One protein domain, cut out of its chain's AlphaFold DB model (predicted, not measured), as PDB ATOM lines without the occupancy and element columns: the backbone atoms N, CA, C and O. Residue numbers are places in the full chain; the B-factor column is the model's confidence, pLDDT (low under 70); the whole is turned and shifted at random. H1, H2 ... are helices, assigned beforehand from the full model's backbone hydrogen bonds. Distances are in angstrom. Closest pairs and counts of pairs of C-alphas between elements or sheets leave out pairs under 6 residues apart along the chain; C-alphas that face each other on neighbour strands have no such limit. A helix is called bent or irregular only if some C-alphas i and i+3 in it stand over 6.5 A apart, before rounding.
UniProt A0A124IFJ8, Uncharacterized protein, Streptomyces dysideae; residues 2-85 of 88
ATOM      1  N   GLY A   2     158.009 151.810 132.338       38.12
ATOM      2  CA  GLY A   2     157.127 150.623 132.328       38.12
ATOM      3  C   GLY A   2     157.752 149.320 131.797       38.12
ATOM      4  O   GLY A   2     157.437 148.247 132.297       38.12
ATOM      5  N   LYS A   3     158.701 149.407 130.852       40.91
ATOM      6  CA  LYS A   3     159.374 148.232 130.265       40.91
ATOM      7  C   LYS A   3     160.277 147.485 131.260       40.91
ATOM      8  O   LYS A   3     160.200 146.270 131.367       40.91
ATOM      9  N   VAL A   4     161.045 148.234 132.056       49.81
ATOM     10  CA  VAL A   4     161.935 147.691 133.101       49.81
ATOM     11  C   VAL A   4     161.129 147.052 134.236       49.81
ATOM     12  O   VAL A   4     161.509 146.010 134.760       49.81
ATOM     13  N   LEU A   5     159.977 147.642 134.582       47.59
ATOM     14  CA  LEU A   5     159.071 147.091 135.592       47.59
ATOM     15  C   LEU A   5     158.438 145.769 135.122       47.59
ATOM     16  O   LEU A   5     158.353 144.816 135.891       47.59
ATOM     17  N   GLY A   6     158.033 145.705 133.848       44.41
ATOM     18  CA  GLY A   6     157.487 144.496 133.232       44.41
ATOM     19  C   GLY A   6     158.504 143.355 133.156       44.41
ATOM     20  O   GLY A   6     158.167 142.221 133.481       44.41
ATOM     21  N   GLU A   7     159.754 143.650 132.797       52.34
ATOM     22  CA  GLU A   7     160.839 142.658 132.745       52.34
ATOM     23  C   GLU A   7     161.200 142.120 134.139       52.34
ATOM     24  O   GLU A   7     161.362 140.909 134.307       52.34
ATOM     25  N   ALA A   8     161.236 142.983 135.160       55.19
ATOM     26  CA  ALA A   8     161.460 142.570 136.547       55.19
ATOM     27  C   ALA A   8     160.325 141.678 137.084       55.19
ATOM     28  O   ALA A   8     160.580 140.666 137.732       55.19
ATOM     29  N   LEU A   9     159.068 142.011 136.773       48.78
ATOM     30  CA  LEU A   9     157.904 141.221 137.184       48.78
ATOM     31  C   LEU A   9     157.871 139.840 136.519       48.78
ATOM     32  O   LEU A   9     157.598 138.848 137.190       48.78
ATOM     33  N   VAL A  10     158.193 139.751 135.224       55.06
ATOM     34  CA  VAL A  10     158.258 138.472 134.492       55.06
ATOM     35  C   VAL A  10     159.337 137.547 135.067       55.06
ATOM     36  O   VAL A  10     159.113 136.339 135.163       55.06
ATOM     37  N   ALA A  11     160.472 138.097 135.506       59.81
ATOM     38  CA  ALA A  11     161.550 137.327 136.124       59.81
ATOM     39  C   ALA A  11     161.182 136.744 137.506       59.81
ATOM     40  O   ALA A  11     161.683 135.683 137.878       59.81
ATOM     41  N   GLU A  12     160.285 137.390 138.255       53.09
ATOM     42  CA  GLU A  12     159.894 136.967 139.609       53.09
ATOM     43  C   GLU A  12     158.779 135.900 139.627       53.09
ATOM     44  O   GLU A  12     158.637 135.158 140.604       53.09
ATOM     45  N   VAL A  13     158.015 135.744 138.538       56.88
ATOM     46  CA  VAL A  13     156.894 134.783 138.430       56.88
ATOM     47  C   VAL A  13     157.284 133.332 138.784       56.88
ATOM     48  O   VAL A  13     156.554 132.694 139.551       56.88
ATOM     49  N   PRO A  14     158.416 132.766 138.312       56.88
ATOM     50  CA  PRO A  14     158.819 131.401 138.665       56.88
ATOM     51  C   PRO A  14     159.143 131.239 140.156       56.88
ATOM     52  O   PRO A  14     158.824 130.215 140.765       56.88
ATOM     53  N   ARG A  15     159.739 132.269 140.763       55.31
ATOM     54  CA  ARG A  15     160.106 132.287 142.181       55.31
ATOM     55  C   ARG A  15     158.868 132.384 143.071       55.31
ATOM     56  O   ARG A  15     158.768 131.666 144.065       55.31
ATOM     57  N   ILE A  16     157.893 133.199 142.674       56.84
ATOM     58  CA  ILE A  16     156.576 133.287 143.317       56.84
ATOM     59  C   ILE A  16     155.858 131.934 143.252       56.84
ATOM     60  O   ILE A  16     155.379 131.446 144.277       56.84
ATOM     61  N   ARG A  17     155.856 131.271 142.086       53.22
ATOM     62  CA  ARG A  17     155.277 129.925 141.937       53.22
ATOM     63  C   ARG A  17     155.905 128.912 142.891       53.22
ATOM     64  O   ARG A  17     155.168 128.148 143.496       53.22
ATOM     65  N   GLN A  18     157.227 128.930 143.077       56.72
ATOM     66  CA  GLN A  18     157.910 128.038 144.027       56.72
ATOM     67  C   GLN A  18     157.561 128.321 145.493       56.72
ATOM     68  O   GLN A  18     157.503 127.392 146.300       56.72
ATOM     69  N   LEU A  19     157.325 129.584 145.858       53.06
ATOM     70  CA  LEU A  19     156.935 129.945 147.221       53.06
ATOM     71  C   LEU A  19     155.552 129.382 147.570       53.06
ATOM     72  O   LEU A  19     155.381 128.855 148.669       53.06
ATOM     73  N   LEU A  20     154.613 129.404 146.621       54.28
ATOM     74  CA  LEU A  20     153.242 128.903 146.794       54.28
ATOM     75  C   LEU A  20     153.150 127.386 147.063       54.28
ATOM     76  O   LEU A  20     152.125 126.934 147.562       54.28
ATOM     77  N   VAL A  21     154.204 126.603 146.792       56.38
ATOM     78  CA  VAL A  21     154.210 125.132 146.972       56.38
ATOM     79  C   VAL A  21     154.566 124.698 148.405       56.38
ATOM     80  O   VAL A  21     154.436 123.529 148.751       56.38
ATOM     81  N   ARG A  22     155.030 125.599 149.285       55.09
ATOM     82  CA  ARG A  22     155.446 125.207 150.646       55.09
ATOM     83  C   ARG A  22     154.237 125.090 151.583       55.09
ATOM     84  O   ARG A  22     153.608 126.096 151.888       55.09
ATOM     85  N   GLU A  23     153.983 123.900 152.133       49.91
ATOM     86  CA  GLU A  23     152.879 123.610 153.078       49.91
ATOM     87  C   GLU A  23     152.824 124.584 154.278       49.91
ATOM     88  O   GLU A  23     151.760 125.067 154.663       49.91
ATOM     89  N   ASN A  24     153.986 124.990 154.800       51.41
ATOM     90  CA  ASN A  24     154.099 125.969 155.892       51.41
ATOM     91  C   ASN A  24     153.772 127.419 155.482       51.41
ATOM     92  O   ASN A  24     153.594 128.288 156.342       51.41
ATOM     93  N   LEU A  25     153.741 127.719 154.181       56.94
ATOM     94  CA  LEU A  25     153.315 129.019 153.672       56.94
ATOM     95  C   LEU A  25     151.790 129.130 153.737       56.94
ATOM     96  O   LEU A  25     151.295 130.150 154.205       56.94
ATOM     97  N   LEU A  26     151.064 128.076 153.353       55.53
ATOM     98  CA  LEU A  26     149.599 128.054 153.366       55.53
ATOM     99  C   LEU A  26     149.044 128.255 154.784       55.53
ATOM    100  O   LEU A  26     148.200 129.121 155.002       55.53
ATOM    101  N   ALA A  27     149.602 127.544 155.770       59.72
ATOM    102  CA  ALA A  27     149.235 127.704 157.178       59.72
ATOM    103  C   ALA A  27     149.531 129.124 157.706       59.72
ATOM    104  O   ALA A  27     148.704 129.736 158.381       59.72
ATOM    105  N   ALA A  28     150.680 129.703 157.335       57.47
ATOM    106  CA  ALA A  28     151.045 131.071 157.718       57.47
ATOM    107  C   ALA A  28     150.209 132.153 157.002       57.47
ATOM    108  O   ALA A  28     150.052 133.258 157.528       57.47
ATOM    109  N   ILE A  29     149.677 131.847 155.814       56.50
ATOM    110  CA  ILE A  29     148.696 132.668 155.096       56.50
ATOM    111  C   ILE A  29     147.315 132.550 155.752       56.50
ATOM    112  O   ILE A  29     146.551 133.501 155.692       56.50
ATOM    113  N   GLN A  30     146.959 131.431 156.380       58.75
ATOM    114  CA  GLN A  30     145.627 131.217 156.963       58.75
ATOM    115  C   GLN A  30     145.490 131.701 158.419       58.75
ATOM    116  O   GLN A  30     144.367 131.924 158.866       58.75
ATOM    117  N   SER A  31     146.596 131.967 159.124       58.69
ATOM    118  CA  SER A  31     146.570 132.453 160.514       58.69
ATOM    119  C   SER A  31     145.796 133.784 160.690       58.69
ATOM    120  O   SER A  31     145.980 134.706 159.888       58.69
ATOM    121  N   PRO A  32     144.912 133.905 161.703       55.50
ATOM    122  CA  PRO A  32     144.075 135.088 161.940       55.50
ATOM    123  C   PRO A  32     144.751 136.209 162.755       55.50
ATOM    124  O   PRO A  32     144.246 137.330 162.765       55.50
ATOM    125  N   GLU A  33     145.883 135.949 163.417       54.44
ATOM    126  CA  GLU A  33     146.584 136.922 164.268       54.44
ATOM    127  C   GLU A  33     147.391 137.919 163.424       54.44
ATOM    128  O   GLU A  33     148.595 137.773 163.240       54.44
ATOM    129  N   THR A  34     146.727 138.957 162.911       55.81
ATOM    130  CA  THR A  34     147.294 139.941 161.964       55.81
ATOM    131  C   THR A  34     147.632 139.309 160.603       55.81
ATOM    132  O   THR A  34     148.215 138.226 160.539       55.81
ATOM    133  N   PRO A  35     147.316 139.947 159.460       58.50
ATOM    134  CA  PRO A  35     147.781 139.452 158.170       58.50
ATOM    135  C   PRO A  35     149.312 139.368 158.167       58.50
ATOM    136  O   PRO A  35     150.009 140.382 158.103       58.50
ATOM    137  N   SER A  36     149.853 138.151 158.261       65.69
ATOM    138  CA  SER A  36     151.300 137.957 158.237       65.69
ATOM    139  C   SER A  36     151.861 138.517 156.923       65.69
ATOM    140  O   SER A  36     151.182 138.527 155.892       65.69
ATOM    141  N   ILE A  37     153.126 138.957 156.916       66.81
ATOM    142  CA  ILE A  37     153.811 139.439 155.696       66.81
ATOM    143  C   ILE A  37     153.646 138.439 154.530       66.81
ATOM    144  O   ILE A  37     153.546 138.839 153.372       66.81
ATOM    145  N   ARG A  38     153.524 137.139 154.840       67.50
ATOM    146  CA  ARG A  38     153.269 136.063 153.875       67.50
ATOM    147  C   ARG A  38     151.864 136.118 153.265       67.50
ATOM    148  O   ARG A  38     151.760 135.947 152.056       67.50
ATOM    149  N   ARG A  39     150.808 136.401 154.045       68.06
ATOM    150  CA  ARG A  39     149.434 136.607 153.529       68.06
ATOM    151  C   ARG A  39     149.388 137.794 152.567       68.06
ATOM    152  O   ARG A  39     148.852 137.658 151.472       68.06
ATOM    153  N   ARG A  40     150.012 138.919 152.934       76.06
ATOM    154  CA  ARG A  40     150.120 140.090 152.044       76.06
ATOM    155  C   ARG A  40     150.900 139.767 150.770       76.06
ATOM    156  O   ARG A  40     150.454 140.105 149.681       76.06
ATOM    157  N   GLY A  41     152.025 139.062 150.886       79.06
ATOM    158  CA  GLY A  41     152.804 138.615 149.727       79.06
ATOM    159  C   GLY A  41     152.022 137.686 148.790       79.06
ATOM    160  O   GLY A  41     152.093 137.845 147.572       79.06
ATOM    161  N   ALA A  42     151.239 136.754 149.342       79.88
ATOM    162  CA  ALA A  42     150.390 135.851 148.566       79.88
ATOM    163  C   ALA A  42     149.277 136.603 147.827       79.88
ATOM    164  O   ALA A  42     149.085 136.375 146.638       79.88
ATOM    165  N   LEU A  43     148.619 137.557 148.492       82.56
ATOM    166  CA  LEU A  43     147.598 138.409 147.881       82.56
ATOM    167  C   LEU A  43     148.162 139.243 146.719       82.56
ATOM    168  O   LEU A  43     147.595 139.250 145.629       82.56
ATOM    169  N   LYS A  44     149.321 139.887 146.914       84.88
ATOM    170  CA  LYS A  44     150.023 140.626 145.846       84.88
ATOM    171  C   LYS A  44     150.383 139.719 144.664       84.88
ATOM    172  O   LYS A  44     150.272 140.124 143.511       84.88
ATOM    173  N   SER A  45     150.784 138.481 144.952       81.88
ATOM    174  CA  SER A  45     151.104 137.478 143.933       81.88
ATOM    175  C   SER A  45     149.869 137.024 143.155       81.88
ATOM    176  O   SER A  45     149.924 136.929 141.933       81.88
ATOM    177  N   GLU A  46     148.750 136.777 143.841       82.62
ATOM    178  CA  GLU A  46     147.469 136.439 143.213       82.62
ATOM    179  C   GLU A  46     147.006 137.561 142.283       82.62
ATOM    180  O   GLU A  46     146.676 137.299 141.129       82.62
ATOM    181  N   LEU A  47     147.063 138.813 142.746       86.50
ATOM    182  CA  LEU A  47     146.715 139.988 141.947       86.50
ATOM    183  C   LEU A  47     147.527 140.064 140.645       86.50
ATOM    184  O   LEU A  47     146.953 140.284 139.581       86.50
ATOM    185  N   LEU A  48     148.845 139.842 140.711       86.38
ATOM    186  CA  LEU A  48     149.720 139.843 139.532       86.38
ATOM    187  C   LEU A  48     149.412 138.702 138.557       86.38
ATOM    188  O   LEU A  48     149.464 138.903 137.346       86.38
ATOM    189  N   LEU A  49     149.121 137.504 139.067       83.19
ATOM    190  CA  LEU A  49     148.897 136.320 138.233       83.19
ATOM    191  C   LEU A  49     147.507 136.298 137.595       83.19
ATOM    192  O   LEU A  49     147.374 135.816 136.477       83.19
ATOM    193  N   MET A  50     146.499 136.825 138.291       86.75
ATOM    194  CA  MET A  50     145.093 136.742 137.890       86.75
ATOM    195  C   MET A  50     144.579 138.032 137.240       86.75
ATOM    196  O   MET A  50     143.377 138.178 137.031       86.75
ATOM    197  N   VAL A  51     145.457 138.991 136.929       87.19
ATOM    198  CA  VAL A  51     145.064 140.305 136.389       87.19
ATOM    199  C   VAL A  51     144.281 140.210 135.075       87.19
ATOM    200  O   VAL A  51     143.434 141.061 134.815       87.19
ATOM    201  N   ASP A  52     144.539 139.192 134.255       86.38
ATOM    202  CA  ASP A  52     143.859 139.001 132.968       86.38
ATOM    203  C   ASP A  52     142.550 138.204 133.134       86.38
ATOM    204  O   ASP A  52     141.625 138.365 132.342       86.38
ATOM    205  N   ASP A  53     142.444 137.403 134.199       88.56
ATOM    206  CA  ASP A  53     141.316 136.499 134.459       88.56
ATOM    207  C   ASP A  53     140.251 137.109 135.384       88.56
ATOM    208  O   ASP A  53     139.075 136.744 135.334       88.56
ATOM    209  N   TYR A  54     140.645 138.015 136.283       88.06
ATOM    210  CA  TYR A  54     139.737 138.606 137.261       88.06
ATOM    211  C   TYR A  54     139.025 139.846 136.716       88.06
ATOM    212  O   TYR A  54     139.663 140.741 136.153       88.06
ATOM    213  N   PRO A  55     137.706 139.981 136.957       87.94
ATOM    214  CA  PRO A  55     137.004 141.221 136.668       87.94
ATOM    215  C   PRO A  55     137.560 142.356 137.541       87.94
ATOM    216  O   PRO A  55     138.140 142.125 138.608       87.94
ATOM    217  N   ARG A  56     137.423 143.602 137.075       86.44
ATOM    218  CA  ARG A  56     138.039 144.773 137.726       86.44
ATOM    219  C   ARG A  56     137.566 144.940 139.169       86.44
ATOM    220  O   ARG A  56     138.370 145.260 140.037       86.44
ATOM    221  N   GLU A  57     136.295 144.671 139.421       89.50
ATOM    222  CA  GLU A  57     135.654 144.771 140.729       89.50
ATOM    223  C   GLU A  57     136.302 143.802 141.724       89.50
ATOM    224  O   GLU A  57     136.594 144.172 142.858       89.50
ATOM    225  N   LYS A  58     136.621 142.579 141.275       87.88
ATOM    226  CA  LYS A  58     137.325 141.587 142.097       87.88
ATOM    227  C   LYS A  58     138.754 142.027 142.414       87.88
ATOM    228  O   LYS A  58     139.216 141.819 143.530       87.88
ATOM    229  N   LEU A  59     139.453 142.646 141.462       88.44
ATOM    230  CA  LEU A  59     140.786 143.198 141.720       88.44
ATOM    231  C   LEU A  59     140.734 144.340 142.742       88.44
ATOM    232  O   LEU A  59     141.572 144.380 143.636       88.44
ATOM    233  N   GLN A  60     139.742 145.230 142.651       88.75
ATOM    234  CA  GLN A  60     139.555 146.321 143.614       88.75
ATOM    235  C   GLN A  60     139.220 145.807 145.021       88.75
ATOM    236  O   GLN A  60     139.803 146.284 145.991       88.75
ATOM    237  N   ASP A  61     138.351 144.800 145.135       87.56
ATOM    238  CA  ASP A  61     138.034 144.151 146.415       87.56
ATOM    239  C   ASP A  61     139.255 143.474 147.055       87.56
ATOM    240  O   ASP A  61     139.412 143.464 148.271       87.56
ATOM    241  N   LEU A  62     140.150 142.907 146.250       85.50
ATOM    242  CA  LEU A  62     141.388 142.320 146.757       85.50
ATOM    243  C   LEU A  62     142.411 143.393 147.153       85.50
ATOM    244  O   LEU A  62     143.094 143.231 148.163       85.50
ATOM    245  N   LEU A  63     142.499 144.494 146.404       88.44
ATOM    246  CA  LEU A  63     143.370 145.627 146.730       88.44
ATOM    247  C   LEU A  63     142.958 146.327 148.032       88.44
ATOM    248  O   LEU A  63     143.839 146.714 148.790       88.44
ATOM    249  N   SER A  64     141.659 146.422 148.341       85.94
ATOM    250  CA  SER A  64     141.165 147.045 149.585       85.94
ATOM    251  C   SER A  64     141.565 146.293 150.863       85.94
ATOM    252  O   SER A  64     141.434 146.817 151.967       85.94
ATOM    253  N   ARG A  65     142.060 145.055 150.727       83.38
ATOM    254  CA  ARG A  65     142.564 144.220 151.831       83.38
ATOM    255  C   ARG A  65     144.059 144.422 152.093       83.38
ATOM    256  O   ARG A  65     144.608 143.783 152.994       83.38
ATOM    257  N   ILE A  66     144.729 145.226 151.271       83.38
ATOM    258  CA  ILE A  66     146.109 145.671 151.470       83.38
ATOM    259  C   ILE A  66     146.068 146.980 152.268       83.38
ATOM    260  O   ILE A  66     145.099 147.730 152.177       83.38
ATOM    261  N   ASP A  67     147.105 147.235 153.067       81.31
ATOM    262  CA  ASP A  67     147.269 148.509 153.769       81.31
ATOM    263  C   ASP A  67     147.196 149.674 152.756       81.31
ATOM    264  O   ASP A  67     147.873 149.634 151.731       81.31
ATOM    265  N   GLU A  68     146.363 150.685 153.026       79.00
ATOM    266  CA  GLU A  68     146.037 151.766 152.072       79.00
ATOM    267  C   GLU A  68     147.281 152.544 151.604       79.00
ATOM    268  O   GLU A  68     147.378 152.924 150.438       79.00
ATOM    269  N   ASP A  69     148.278 152.681 152.482       82.62
ATOM    270  CA  ASP A  69     149.556 153.346 152.203       82.62
ATOM    271  C   ASP A  69     150.588 152.441 151.494       82.62
ATOM    272  O   ASP A  69     151.747 152.827 151.311       82.62
ATOM    273  N   ASP A  70     150.229 151.208 151.120       84.75
ATOM    274  CA  ASP A  70     151.165 150.286 150.481       84.75
ATOM    275  C   ASP A  70     151.441 150.713 149.024       84.75
ATOM    276  O   ASP A  70     150.538 150.676 148.179       84.75
ATOM    277  N   PRO A  71     152.701 151.029 148.662       84.00
ATOM    278  CA  PRO A  71     153.052 151.505 147.321       84.00
ATOM    279  C   PRO A  71     152.753 150.480 146.218       84.00
ATOM    280  O   PRO A  71     152.720 150.822 145.034       84.00
ATOM    281  N   PHE A  72     152.523 149.212 146.577       86.25
ATOM    282  CA  PHE A  72     152.059 148.203 145.635       86.25
ATOM    283  C   PHE A  72     150.723 148.577 144.987       86.25
ATOM    284  O   PHE A  72     150.551 148.268 143.813       86.25
ATOM    285  N   ILE A  73     149.795 149.225 145.702       87.06
ATOM    286  CA  ILE A  73     148.448 149.517 145.186       87.06
ATOM    287  C   ILE A  73     148.534 150.420 143.950       87.06
ATOM    288  O   ILE A  73     147.977 150.087 142.900       87.06
ATOM    289  N   GLU A  74     149.281 151.524 144.039       88.06
ATOM    290  CA  GLU A  74     149.480 152.457 142.922       88.06
ATOM    291  C   GLU A  74     150.212 151.779 141.752       88.06
ATOM    292  O   GLU A  74     149.764 151.836 140.601       88.06
ATOM    293  N   LEU A  75     151.315 151.078 142.048       88.69
ATOM    294  CA  LEU A  75     152.135 150.393 141.044       88.69
ATOM    295  C   LEU A  75     151.351 149.309 140.300       88.69
ATOM    296  O   LEU A  75     151.419 149.229 139.070       88.69
ATOM    297  N   PHE A  76     150.602 148.488 141.037       89.06
ATOM    298  CA  PHE A  76     149.770 147.431 140.482       89.06
ATOM    299  C   PHE A  76     148.654 148.009 139.621       89.06
ATOM    300  O   PHE A  76     148.478 147.553 138.496       89.06
ATOM    301  N   THR A  77     147.937 149.026 140.107       88.25
ATOM    302  CA  THR A  77     146.817 149.634 139.373       88.25
ATOM    303  C   THR A  77     147.288 150.185 138.033       88.25
ATOM    304  O   THR A  77     146.734 149.848 136.989       88.25
ATOM    305  N   ARG A  78     148.392 150.941 138.035       86.75
ATOM    306  CA  ARG A  78     148.977 151.490 136.809       86.75
ATOM    307  C   ARG A  78     149.456 150.400 135.850       86.75
ATOM    308  O   ARG A  78     149.263 150.513 134.642       86.75
ATOM    309  N   TRP A  79     150.088 149.345 136.363       89.94
ATOM    310  CA  TRP A  79     150.515 148.204 135.551       89.94
ATOM    311  C   TRP A  79     149.331 147.431 134.956       89.94
ATOM    312  O   TRP A  79     149.361 147.107 133.769       89.94
ATOM    313  N   ALA A  80     148.285 147.180 135.744       88.12
ATOM    314  CA  ALA A  80     147.078 146.490 135.309       88.12
ATOM    315  C   ALA A  80     146.339 147.288 134.223       88.12
ATOM    316  O   ALA A  80     145.922 146.711 133.219       88.12
ATOM    317  N   ASP A  81     146.240 148.610 134.379       87.31
ATOM    318  CA  ASP A  81     145.627 149.488 133.383       87.31
ATOM    319  C   ASP A  81     146.432 149.515 132.069       87.31
ATOM    320  O   ASP A  81     145.843 149.368 130.998       87.31
ATOM    321  N   MET A  82     147.771 149.603 132.120       87.06
ATOM    322  CA  MET A  82     148.617 149.468 130.916       87.06
ATOM    323  C   MET A  82     148.423 148.107 130.238       87.06
ATOM    324  O   MET A  82     148.267 148.024 129.023       87.06
ATOM    325  N   ARG A  83     148.415 147.021 131.019       82.44
ATOM    326  CA  ARG A  83     148.289 145.652 130.500       82.44
ATOM    327  C   ARG A  83     146.948 145.415 129.803       82.44
ATOM    328  O   ARG A  83     146.894 144.688 128.817       82.44
ATOM    329  N   ARG A  84     145.888 146.061 130.288       83.56
ATOM    330  CA  ARG A  84     144.538 146.019 129.709       83.56
ATOM    331  C   ARG A  84     144.327 147.023 128.568       83.56
ATOM    332  O   ARG A  84     143.220 147.103 128.046       83.56
ATOM    333  N   GLY A  85     145.352 147.788 128.187       83.50
ATOM    334  CA  GLY A  85     145.263 148.804 127.133       83.50
ATOM    335  C   GLY A  85     144.431 150.033 127.517       83.50
ATOM    336  O   GLY A  85     143.946 150.742 126.640       83.50
TER     337      GLY A  85
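Overview. This is residues 2 to 85 of the 88 residues of an uncharacterized protein of Streptomyces dysideae (UniProt A0A124IFJ8). Three helices, H3, H4 and H5, lie side by side in a loose triangle, and the long, kinked helix H1 crosses H3 and H5 steeply on the side away from H4. The short H2 stands across one end of H3, between H1 and H3 along the chain. The printed part has 84 residues with five named helices, H1 to H5 in that order, and no named strand, in the class all helix. The whole is compact, with a radius of gyration of the C-alphas of 13.2 A and spans of 37 by 26 by 23 A.

Along the chain. H1, residues 2 to 19, begins at C-alpha 2 (157.127, 150.623, 132.328) and is 25.5 A long. It has a kink of 35 degrees near residue 12 and is irregular, with C-alphas 11 and 14 7.0 A apart. H2 is residues 23 to 30, 11.2 A. H3, residues 37 to 49, is 18.4 A long and begins at C-alpha 37 (153.811, 139.439, 155.696). H4 is residues 56 to 63, 10.5 A. H5, residues 71 to 83, is 18.4 A long and ends at C-alpha 83 (148.289, 145.652, 130.500).

Arrangement. H1 is close to but not clearly touching H3, at a steep tilt of 60 degrees; their closest C-alphas, of Ile 16 and Ser 45, are 6.9 A apart. H2 touches residues 38 to 42 of H3, about perpendicular at 85 degrees, with the C-alphas of Ile 29 and Arg 39 closest at 4.3 A. H3 and H4 form a helical hairpin at a shallow tilt of 18 degrees, and only just touch, with 3 pairs of C-alphas within 8 A, closest Leu 47 and Leu 59 at 6.7 A. H5 is close to but not clearly touching H3, the same way at 11 degrees, closest C-alphas Leu 48 and Phe 76, 7.6 A. Every O i to N i+4 pair is within hydrogen-bond range in H2, H3, H4 and H5, and 12 of 14 in H1.

Size, cuts and confidence. The C-alphas farthest apart, of Glu 33 and Gly 85, are 39.0 A apart. The printed part has no cut and no long link. Residues 2 to 39 are under pLDDT 70.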